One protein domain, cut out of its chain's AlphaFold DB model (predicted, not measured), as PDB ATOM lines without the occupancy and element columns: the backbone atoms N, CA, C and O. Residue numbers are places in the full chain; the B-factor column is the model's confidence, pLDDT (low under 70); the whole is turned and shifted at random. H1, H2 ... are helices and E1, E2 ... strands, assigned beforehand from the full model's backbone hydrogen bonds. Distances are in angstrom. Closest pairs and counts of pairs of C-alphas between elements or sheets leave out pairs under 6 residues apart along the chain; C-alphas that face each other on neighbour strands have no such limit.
ATOM      1  N   LEU A  53       2.957  34.372  34.037       93.62
ATOM      2  CA  LEU A  53       1.742  34.350  34.854       93.62
ATOM      3  C   LEU A  53       2.057  34.675  36.320       93.62
ATOM      4  O   LEU A  53       1.421  35.544  36.912       93.62
ATOM      5  N   HIS A  54       3.101  34.070  36.885       93.62
ATOM      6  CA  HIS A  54       3.541  34.382  38.246       93.62
ATOM      7  C   HIS A  54       3.974  35.842  38.429       93.62
ATOM      8  O   HIS A  54       3.677  36.448  39.459       93.62
ATOM      9  N   LYS A  55       4.694  36.423  37.460       94.19
ATOM     10  CA  LYS A  55       5.107  37.835  37.513       94.19
ATOM     11  C   LYS A  55       3.899  38.772  37.446       94.19
ATOM     12  O   LYS A  55       3.863  39.744  38.199       94.19
ATOM     13  N   VAL A  56       2.910  38.454  36.611       94.56
ATOM     14  CA  VAL A  56       1.645  39.198  36.519       94.56
ATOM     15  C   VAL A  56       0.862  39.090  37.827       94.56
ATOM     16  O   VAL A  56       0.496  40.120  38.385       94.56
ATOM     17  N   ILE A  57       0.680  37.884  38.377       94.69
ATOM     18  CA  ILE A  57      -0.011  37.696  39.661       94.69
ATOM     19  C   ILE A  57       0.696  38.485  40.762       94.69
ATOM     20  O   ILE A  57       0.041  39.238  41.464       94.69
ATOM     21  N   ARG A  58       2.031  38.423  40.868       93.94
ATOM     22  CA  ARG A  58       2.788  39.215  41.858       93.94
ATOM     23  C   ARG A  58       2.622  40.724  41.680       93.94
ATOM     24  O   ARG A  58       2.590  41.450  42.671       93.94
ATOM     25  N   LEU A  59       2.561  41.220  40.441       93.38
ATOM     26  CA  LEU A  59       2.271  42.629  40.174       93.38
ATOM     27  C   LEU A  59       0.878  42.997  40.699       93.38
ATOM     28  O   LEU A  59       0.761  43.965  41.448       93.38
ATOM     29  N   LEU A  60      -0.138  42.203  40.363       94.44
ATOM     30  CA  LEU A  60      -1.519  42.434  40.788       94.44
ATOM     31  C   LEU A  60      -1.697  42.277  42.305       94.44
ATOM     32  O   LEU A  60      -2.377  43.094  42.911       94.44
ATOM     33  N   SER A  61      -1.013  41.323  42.944       92.00
ATOM     34  CA  SER A  61      -1.018  41.152  44.403       92.00
ATOM     35  C   SER A  61      -0.498  42.391  45.129       92.00
ATOM     36  O   SER A  61      -1.044  42.760  46.162       92.00
ATOM     37  N   ARG A  62       0.536  43.060  44.596       92.06
ATOM     38  CA  ARG A  62       1.035  44.319  45.179       92.06
ATOM     39  C   ARG A  62       0.020  45.450  45.053       92.06
ATOM     40  O   ARG A  62      -0.076  46.261  45.963       92.06
ATOM     41  N   ILE A  63      -0.725  45.500  43.948       90.00
ATOM     42  CA  ILE A  63      -1.805  46.476  43.762       90.00
ATOM     43  C   ILE A  63      -2.942  46.181  44.746       90.00
ATOM     44  O   ILE A  63      -3.357  47.082  45.462       90.00
ATOM     45  N   ALA A  64      -3.385  44.925  44.843       89.00
ATOM     46  CA  ALA A  64      -4.439  44.513  45.770       89.00
ATOM     47  C   ALA A  64      -4.072  44.815  47.235       89.00
ATOM     48  O   ALA A  64      -4.864  45.418  47.949       89.00
ATOM     49  N   ALA A  65      -2.846  44.491  47.659       87.38
ATOM     50  CA  ALA A  65      -2.364  44.771  49.013       87.38
ATOM     51  C   ALA A  65      -2.224  46.272  49.323       87.38
ATOM     52  O   ALA A  65      -2.273  46.663  50.484       87.38
ATOM     53  N   ALA A  66      -2.040  47.118  48.305       86.62
ATOM     54  CA  ALA A  66      -2.040  48.570  48.477       86.62
ATOM     55  C   ALA A  66      -3.460  49.154  48.599       86.62
ATOM     56  O   ALA A  66      -3.607  50.296  49.030       86.62
ATOM     57  N   LEU A  67      -4.488  48.401  48.191       85.75
ATOM     58  CA  LEU A  67      -5.891  48.808  48.261       85.75
ATOM     59  C   LEU A  67      -6.578  48.319  49.537       85.75
ATOM     60  O   LEU A  67      -7.344  49.077  50.124       85.75
ATOM     61  N   ASP A  68      -6.304  47.085  49.966       85.31
ATOM     62  CA  ASP A  68      -6.914  46.487  51.153       85.31
ATOM     63  C   ASP A  68      -5.933  45.560  51.894       85.31
ATOM     64  O   ASP A  68      -5.219  44.747  51.296       85.31
ATOM     65  N   GLU A  69      -5.959  45.629  53.226       86.00
ATOM     66  CA  GLU A  69      -5.248  44.698  54.104       86.00
ATOM     67  C   GLU A  69      -6.087  43.432  54.315       86.00
ATOM     68  O   GLU A  69      -6.978  43.373  55.162       86.00
ATOM     69  N   VAL A  70      -5.803  42.398  53.523       85.81
ATOM     70  CA  VAL A  70      -6.480  41.098  53.605       85.81
ATOM     71  C   VAL A  70      -5.460  40.019  53.952       85.81
ATOM     72  O   VAL A  70      -4.425  39.904  53.299       85.81
ATOM     73  N   GLY A  71      -5.761  39.214  54.978       84.31
ATOM     74  CA  GLY A  71      -4.863  38.151  55.449       84.31
ATOM     75  C   GLY A  71      -4.615  37.046  54.416       84.31
ATOM     76  O   GLY A  71      -3.515  36.507  54.347       84.31
ATOM     77  N   GLU A  72      -5.615  36.740  53.583       89.94
ATOM     78  CA  GLU A  72      -5.492  35.800  52.469       89.94
ATOM     79  C   GLU A  72      -6.393  36.218  51.297       89.94
ATOM     80  O   GLU A  72      -7.605  36.389  51.450       89.94
ATOM     81  N   TRP A  73      -5.791  36.360  50.116       90.62
ATOM     82  CA  TRP A  73      -6.510  36.611  48.869       90.62
ATOM     83  C   TRP A  73      -6.796  35.296  48.147       90.62
ATOM     84  O   TRP A  73      -5.877  34.542  47.827       90.62
ATOM     85  N   ASN A  74      -8.060  35.067  47.806       92.88
ATOM     86  CA  ASN A  74      -8.449  34.051  46.841       92.88
ATOM     87  C   ASN A  74      -8.254  34.611  45.430       92.88
ATOM     88  O   ASN A  74      -8.919  35.575  45.038       92.88
ATOM     89  N   VAL A  75      -7.307  34.023  44.697       93.19
ATOM     90  CA  VAL A  75      -6.937  34.453  43.349       93.19
ATOM     91  C   VAL A  75      -7.442  33.443  42.335       93.19
ATOM     92  O   VAL A  75      -7.005  32.290  42.336       93.19
ATOM     93  N   GLN A  76      -8.320  33.880  41.435       92.00
ATOM     94  CA  GLN A  76      -8.820  33.036  40.352       92.00
ATOM     95  C   GLN A  76      -8.304  33.544  39.009       92.00
ATOM     96  O   GLN A  76      -8.188  34.746  38.784       92.00
ATOM     97  N   VAL A  77      -7.966  32.613  38.117       92.50
ATOM     98  CA  VAL A  77      -7.401  32.900  36.796       92.50
ATOM     99  C   VAL A  77      -8.286  32.249  35.744       92.50
ATOM    100  O   VAL A  77      -8.456  31.030  35.735       92.50
ATOM    101  N   HIS A  78      -8.823  33.062  34.841       89.00
ATOM    102  CA  HIS A  78      -9.786  32.640  33.832       89.00
ATOM    103  C   HIS A  78      -9.299  33.042  32.433       89.00
ATOM    104  O   HIS A  78      -9.420  34.209  32.044       89.00
ATOM    105  N   PRO A  79      -8.711  32.109  31.665       87.75
ATOM    106  CA  PRO A  79      -8.383  32.348  30.267       87.75
ATOM    107  C   PRO A  79      -9.646  32.246  29.400       87.75
ATOM    108  O   PRO A  79     -10.359  31.244  29.439       87.75
ATOM    109  N   PHE A  80      -9.894  33.262  28.576       85.19
ATOM    110  CA  PHE A  80     -11.016  33.315  27.641       85.19
ATOM    111  C   PHE A  80     -10.544  33.585  26.214       85.19
ATOM    112  O   PHE A  80      -9.643  34.390  25.978       85.19
ATOM    113  N   ARG A  81     -11.236  32.972  25.249       83.94
ATOM    114  CA  ARG A  81     -11.192  33.347  23.834       83.94
ATOM    115  C   ARG A  81     -12.590  33.747  23.386       83.94
ATOM    116  O   ARG A  81     -13.468  32.897  23.263       83.94
ATOM    117  N   ILE A  82     -12.780  35.029  23.111       82.94
ATOM    118  CA  ILE A  82     -14.020  35.572  22.551       82.94
ATOM    119  C   ILE A  82     -13.958  35.424  21.029       82.94
ATOM    120  O   ILE A  82     -12.915  35.679  20.423       82.94
ATOM    121  N   ARG A  83     -15.069  35.020  20.406       82.62
ATOM    122  CA  ARG A  83     -15.236  34.933  18.947       82.62
ATOM    123  C   ARG A  83     -16.364  35.852  18.486       82.62
ATOM    124  O   ARG A  83     -17.338  36.022  19.213       82.62
ATOM    125  N   SER A  84     -16.242  36.440  17.296       80.50
ATOM    126  CA  SER A  84     -17.382  37.122  16.676       80.50
ATOM    127  C   SER A  84     -18.434  36.091  16.277       80.50
ATOM    128  O   SER A  84     -18.099  35.079  15.659       80.50
ATOM    129  N   ALA A  85     -19.695  36.353  16.615       64.88
ATOM    130  CA  ALA A  85     -20.817  35.629  16.032       64.88
ATOM    131  C   ALA A  85     -20.991  36.032  14.551       64.88
ATOM    132  O   ALA A  85     -20.638  37.167  14.200       64.88
ATOM    133  N   PRO A  86     -21.540  35.148  13.694       56.94
ATOM    134  CA  PRO A  86     -22.085  35.541  12.399       56.94
ATOM    135  C   PRO A  86     -23.097  36.676  12.579       56.94
ATOM    136  O   PRO A  86     -23.707  36.817  13.640       56.94
ATOM    137  N   GLN A  87     -23.241  37.519  11.563       56.12
ATOM    138  CA  GLN A  87     -24.032  38.742  11.633       56.12
ATOM    139  C   GLN A  87     -25.537  38.439  11.694       56.12
ATOM    140  O   GLN A  87     -26.234  38.519  10.691       56.12
ATOM    141  N   PRO A 110      -0.721  43.431  23.580       88.38
ATOM    142  CA  PRO A 110      -0.569  42.339  24.535       88.38
ATOM    143  C   PRO A 110       0.074  42.806  25.846       88.38
ATOM    144  O   PRO A 110       1.078  43.513  25.856       88.38
ATOM    145  N   GLY A 111      -0.504  42.390  26.973       84.56
ATOM    146  CA  GLY A 111      -0.032  42.790  28.302       84.56
ATOM    147  C   GLY A 111      -0.577  44.132  28.799       84.56
ATOM    148  O   GLY A 111      -0.320  44.478  29.950       84.56
ATOM    149  N   THR A 112      -1.374  44.858  28.004       90.62
ATOM    150  CA  THR A 112      -2.152  45.993  28.524       90.62
ATOM    151  C   THR A 112      -3.173  45.483  29.542       90.62
ATOM    152  O   THR A 112      -3.979  44.604  29.231       90.62
ATOM    153  N   LEU A 113      -3.160  46.046  30.752       91.31
ATOM    154  CA  LEU A 113      -4.057  45.659  31.839       91.31
ATOM    155  C   LEU A 113      -5.105  46.746  32.087       91.31
ATOM    156  O   LEU A 113      -4.767  47.916  32.251       91.31
ATOM    157  N   LEU A 114      -6.369  46.338  32.177       93.06
ATOM    158  CA  LEU A 114      -7.416  47.120  32.826       93.06
ATOM    159  C   LEU A 114      -7.585  46.570  34.244       93.06
ATOM    160  O   LEU A 114      -7.903  45.395  34.405       93.06
ATOM    161  N   VAL A 115      -7.365  47.410  35.254       92.75
ATOM    162  CA  VAL A 115      -7.560  47.055  36.666       92.75
ATOM    163  C   VAL A 115      -8.801  47.782  37.179       92.75
ATOM    164  O   VAL A 115      -8.939  48.986  36.967       92.75
ATOM    165  N   SER A 116      -9.705  47.040  37.817       90.62
ATOM    166  CA  SER A 116     -11.030  47.483  38.268       90.62
ATOM    167  C   SER A 116     -11.232  47.084  39.730       90.62
ATOM    168  O   SER A 116     -10.831  45.986  40.118       90.62
ATOM    169  N   ASP A 117     -11.842  47.959  40.533       89.88
ATOM    170  CA  ASP A 117     -12.371  47.595  41.852       89.88
ATOM    171  C   ASP A 117     -13.854  47.259  41.685       89.88
ATOM    172  O   ASP A 117     -14.713  48.143  41.710       89.88
ATOM    173  N   ASP A 118     -14.153  45.974  41.515       89.25
ATOM    174  CA  ASP A 118     -15.505  45.481  41.223       89.25
ATOM    175  C   ASP A 118     -16.522  45.755  42.350       89.25
ATOM    176  O   ASP A 118     -17.727  45.646  42.133       89.25
ATOM    177  N   ARG A 119     -16.079  46.194  43.539       85.69
ATOM    178  CA  ARG A 119     -16.976  46.690  44.604       85.69
ATOM    179  C   ARG A 119     -17.544  48.076  44.292       85.69
ATOM    180  O   ARG A 119     -18.535  48.488  44.890       85.69
ATOM    181  N   ARG A 120     -16.868  48.831  43.423       83.44
ATOM    182  CA  ARG A 120     -17.135  50.250  43.135       83.44
ATOM    183  C   ARG A 120     -17.482  50.503  41.678       83.44
ATOM    184  O   ARG A 120     -18.059  51.544  41.369       83.44
ATOM    185  N   THR A 121     -17.101  49.596  40.785       84.94
ATOM    186  CA  THR A 121     -17.224  49.804  39.347       84.94
ATOM    187  C   THR A 121     -17.864  48.616  38.657       84.94
ATOM    188  O   THR A 121     -17.511  47.468  38.897       84.94
ATOM    189  N   LEU A 122     -18.780  48.915  37.739       86.56
ATOM    190  CA  LEU A 122     -19.273  47.959  36.756       86.56
ATOM    191  C   LEU A 122     -18.411  48.055  35.496       86.56
ATOM    192  O   LEU A 122     -17.937  49.140  35.142       86.56
ATOM    193  N   HIS A 123     -18.249  46.941  34.791       85.69
ATOM    194  CA  HIS A 123     -17.547  46.907  33.515       85.69
ATOM    195  C   HIS A 123     -18.397  46.231  32.437       85.69
ATOM    196  O   HIS A 123     -19.141  45.289  32.696       85.69
ATOM    197  N   GLN A 124     -18.272  46.721  31.204       84.75
ATOM    198  CA  GLN A 124     -18.902  46.137  30.026       84.75
ATOM    199  C   GLN A 124     -17.870  46.054  28.903       84.75
ATOM    200  O   GLN A 124     -17.029  46.941  28.747       84.75
ATOM    201  N   VAL A 125     -17.949  44.994  28.100       88.62
ATOM    202  CA  VAL A 125     -17.155  44.843  26.878       88.62
ATOM    203  C   VAL A 125     -18.049  45.014  25.656       88.62
ATOM    204  O   VAL A 125     -19.177  44.522  25.623       88.62
ATOM    205  N   SER A 126     -17.560  45.723  24.640       86.44
ATOM    206  CA  SER A 126     -18.246  45.774  23.352       86.44
ATOM    207  C   SER A 126     -18.115  44.424  22.635       86.44
ATOM    208  O   SER A 126     -17.064  43.781  22.741       86.44
ATOM    209  N   PRO A 127     -19.128  44.002  21.859       85.19
ATOM    210  CA  PRO A 127     -18.994  42.858  20.965       85.19
ATOM    211  C   PRO A 127     -17.779  43.009  20.037       85.19
ATOM    212  O   PRO A 127     -17.488  44.116  19.581       85.19
ATOM    213  N   ILE A 128     -17.088  41.908  19.726       85.62
ATOM    214  CA  ILE A 128     -15.992  41.932  18.749       85.62
ATOM    215  C   ILE A 128     -16.525  41.766  17.323       85.62
ATOM    216  O   ILE A 128     -17.527  41.077  17.093       85.62
ATOM    217  N   ARG A 129     -15.852  42.407  16.367       84.12
ATOM    218  CA  ARG A 129     -16.150  42.353  14.933       84.12
ATOM    219  C   ARG A 129     -14.848  42.176  14.142       84.12
ATOM    220  O   ARG A 129     -13.797  42.578  14.649       84.12
ATOM    221  N   PRO A 130     -14.894  41.566  12.950       85.19
ATOM    222  CA  PRO A 130     -13.743  41.514  12.051       85.19
ATOM    223  C   PRO A 130     -13.350  42.929  11.628       85.19
ATOM    224  O   PRO A 130     -14.217  43.794  11.513       85.19
ATOM    225  N   LEU A 131     -12.053  43.171  11.428       83.12
ATOM    226  CA  LEU A 131     -11.580  44.461  10.911       83.12
ATOM    227  C   LEU A 131     -11.935  44.627   9.430       83.12
ATOM    228  O   LEU A 131     -12.317  45.714   9.011       83.12
ATOM    229  N   GLU A 132     -11.847  43.539   8.663       81.44
ATOM    230  CA  GLU A 132     -12.159  43.495   7.236       81.44
ATOM    231  C   GLU A 132     -12.934  42.210   6.908       81.44
ATOM    232  O   GLU A 132     -12.605  41.130   7.408       81.44
ATOM    233  N   GLY A 133     -13.957  42.333   6.059       78.56
ATOM    234  CA  GLY A 133     -14.787  41.216   5.604       78.56
ATOM    235  C   GLY A 133     -15.703  40.608   6.675       78.56
ATOM    236  O   GLY A 133     -15.940  41.173   7.740       78.56
ATOM    237  N   ASP A 134     -16.230  39.430   6.360       77.00
ATOM    238  CA  ASP A 134     -17.160  38.620   7.157       77.00
ATOM    239  C   ASP A 134     -16.481  37.406   7.829       77.00
ATOM    240  O   ASP A 134     -17.141  36.523   8.381       77.00
ATOM    241  N   GLY A 135     -15.144  37.368   7.814       75.94
ATOM    242  CA  GLY A 135     -14.343  36.307   8.428       75.94
ATOM    243  C   GLY A 135     -14.426  36.271   9.965       75.94
ATOM    244  O   GLY A 135     -14.954  37.178  10.597       75.94
ATOM    245  N   PRO A 136     -13.890  35.233  10.632       78.31
ATOM    246  CA  PRO A 136     -13.962  35.124  12.088       78.31
ATOM    247  C   PRO A 136     -13.002  36.097  12.798       78.31
ATOM    248  O   PRO A 136     -11.793  36.045  12.588       78.31
ATOM    249  N   ALA A 137     -13.508  36.895  13.742       84.19
ATOM    250  CA  ALA A 137     -12.694  37.680  14.672       84.19
ATOM    251  C   ALA A 137     -12.482  36.943  15.998       84.19
ATOM    252  O   ALA A 137     -13.345  36.185  16.457       84.19
ATOM    253  N   ARG A 138     -11.329  37.176  16.635       87.12
ATOM    254  CA  ARG A 138     -10.971  36.576  17.928       87.12
ATOM    255  C   ARG A 138     -10.335  37.605  18.849       87.12
ATOM    256  O   ARG A 138      -9.582  38.458  18.390       87.12
ATOM    257  N   ARG A 139     -10.600  37.478  20.146       88.12
ATOM    258  CA  ARG A 139      -9.917  38.233  21.200       88.12
ATOM    259  C   ARG A 139      -9.612  37.308  22.368       88.12
ATOM    260  O   ARG A 139     -10.534  36.756  22.966       88.12
ATOM    261  N   ASP A 140      -8.334  37.175  22.685       90.88
ATOM    262  CA  ASP A 140      -7.869  36.404  23.835       90.88
ATOM    263  C   ASP A 140      -7.691  37.334  25.033       90.88
ATOM    264  O   ASP A 140      -7.136  38.426  24.906       90.88
ATOM    265  N   VAL A 141      -8.207  36.921  26.188       91.75
ATOM    266  CA  VAL A 141      -8.185  37.713  27.421       91.75
ATOM    267  C   VAL A 141      -7.886  36.791  28.594       91.75
ATOM    268  O   VAL A 141      -8.412  35.683  28.677       91.75
ATOM    269  N   LEU A 142      -7.059  37.264  29.521       93.06
ATOM    270  CA  LEU A 142      -6.870  36.642  30.821       93.06
ATOM    271  C   LEU A 142      -7.543  37.519  31.873       93.06
ATOM    272  O   LEU A 142      -7.164  38.677  32.032       93.06
ATOM    273  N   VAL A 143      -8.531  36.977  32.581       94.56
ATOM    274  CA  VAL A 143      -9.157  37.651  33.725       94.56
ATOM    275  C   VAL A 143      -8.566  37.067  35.001       94.56
ATOM    276  O   VAL A 143      -8.536  35.846  35.162       94.56
ATOM    277  N   ILE A 144      -8.077  37.930  35.891       95.19
ATOM    278  CA  ILE A 144      -7.561  37.540  37.206       95.19
ATOM    279  C   ILE A 144      -8.348  38.302  38.266       95.19
ATOM    280  O   ILE A 144      -8.336  39.531  38.265       95.19
ATOM    281  N   THR A 145      -9.021  37.578  39.156       94.88
ATOM    282  CA  THR A 145      -9.803  38.158  40.253       94.88
ATOM    283  C   THR A 145      -9.073  37.971  41.577       94.88
ATOM    284  O   THR A 145      -8.416  36.955  41.795       94.88
ATOM    285  N   PHE A 146      -9.183  38.967  42.455       94.19
ATOM    286  CA  PHE A 146      -8.715  38.924  43.837       94.19
ATOM    287  C   PHE A 146      -9.928  39.145  44.737       94.19
ATOM    288  O   PHE A 146     -10.531  40.215  44.700       94.19
ATOM    289  N   ALA A 147     -10.296  38.137  45.523       92.38
ATOM    290  CA  ALA A 147     -11.413  38.209  46.457       92.38
ATOM    291  C   ALA A 147     -10.944  37.913  47.887       92.38
ATOM    292  O   ALA A 147     -10.116  37.028  48.109       92.38
ATOM    293  N   SER A 148     -11.477  38.645  48.866       87.62
ATOM    294  CA  SER A 148     -11.285  38.329  50.281       87.62
ATOM    295  C   SER A 148     -12.231  37.190  50.676       87.62
ATOM    296  O   SER A 148     -13.448  37.374  50.637       87.62
ATOM    297  N   GLY A 149     -11.694  36.032  51.065       76.56
ATOM    298  CA  GLY A 149     -12.477  34.884  51.539       76.56
ATOM    299  C   GLY A 149     -12.355  33.618  50.683       76.56
ATOM    300  O   GLY A 149     -11.882  33.640  49.548       76.56
ATOM    301  N   ARG A 150     -12.768  32.485  51.261       57.31
ATOM    302  CA  ARG A 150     -12.777  31.169  50.600       57.31
ATOM    303  C   ARG A 150     -13.886  31.129  49.529       57.31
ATOM    304  O   ARG A 150     -14.932  31.725  49.788       57.31
ATOM    305  N   PRO A 151     -13.671  30.494  48.359       55.19
ATOM    306  CA  PRO A 151     -14.721  30.377  47.347       55.19
ATOM    307  C   PRO A 151     -15.906  29.540  47.835       55.19
ATOM    308  O   PRO A 151     -15.706  28.702  48.749       55.19
TER     309      PRO A 151
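AT A GLANCE: This is residues 53 to 87 and 110 to 151 of the 151 residues of an uncharacterized protein of Mycolicibacterium paratuberculosis (strain ATCC BAA-968 / K-10) (UniProt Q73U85). A long two-stranded antiparallel ribbon, E1 and E2, makes the longest axis; helix H1 packs near one end of it, and residues 110 to 137 form a long loop, of which 119 to 126 stick out. The printed part has 77 residues, in the order H1, E1, E2, class mixed, under half in named elements. It is loose, radius of gyration of the C-alphas 15.9 A, spanning 50 by 26 by 22 A.

HOW THE PARTS SIT: Start at H1, residues 53 to 67, with every O i to N i+4 pair within hydrogen-bond range. A tight link leads to E1, residues 73 to 83. Its antiparallel neighbour is E2, residues 138 to 148, at 164 degrees; N 78 and O 143 are within hydrogen-bond range, 2.8 A. The closest C-alphas of H1 and E2 are Ala 64 and Phe 146, 7.3 A.

IN THESE COORDINATES: Find C-alpha 53 at (1.742, 34.350, 34.854); H1 runs 21.1 A from there. E1 spans 31.2 A, and E2 32.4 A to C-alpha 148 at (-11.285, 38.329, 50.281).

THE WHOLE: Residues 88 to 109 are cut out; C-alphas 87 and 110 are 27.0 A apart. Look for pLDDT under 70 at 85 to 87 and 150 to 151.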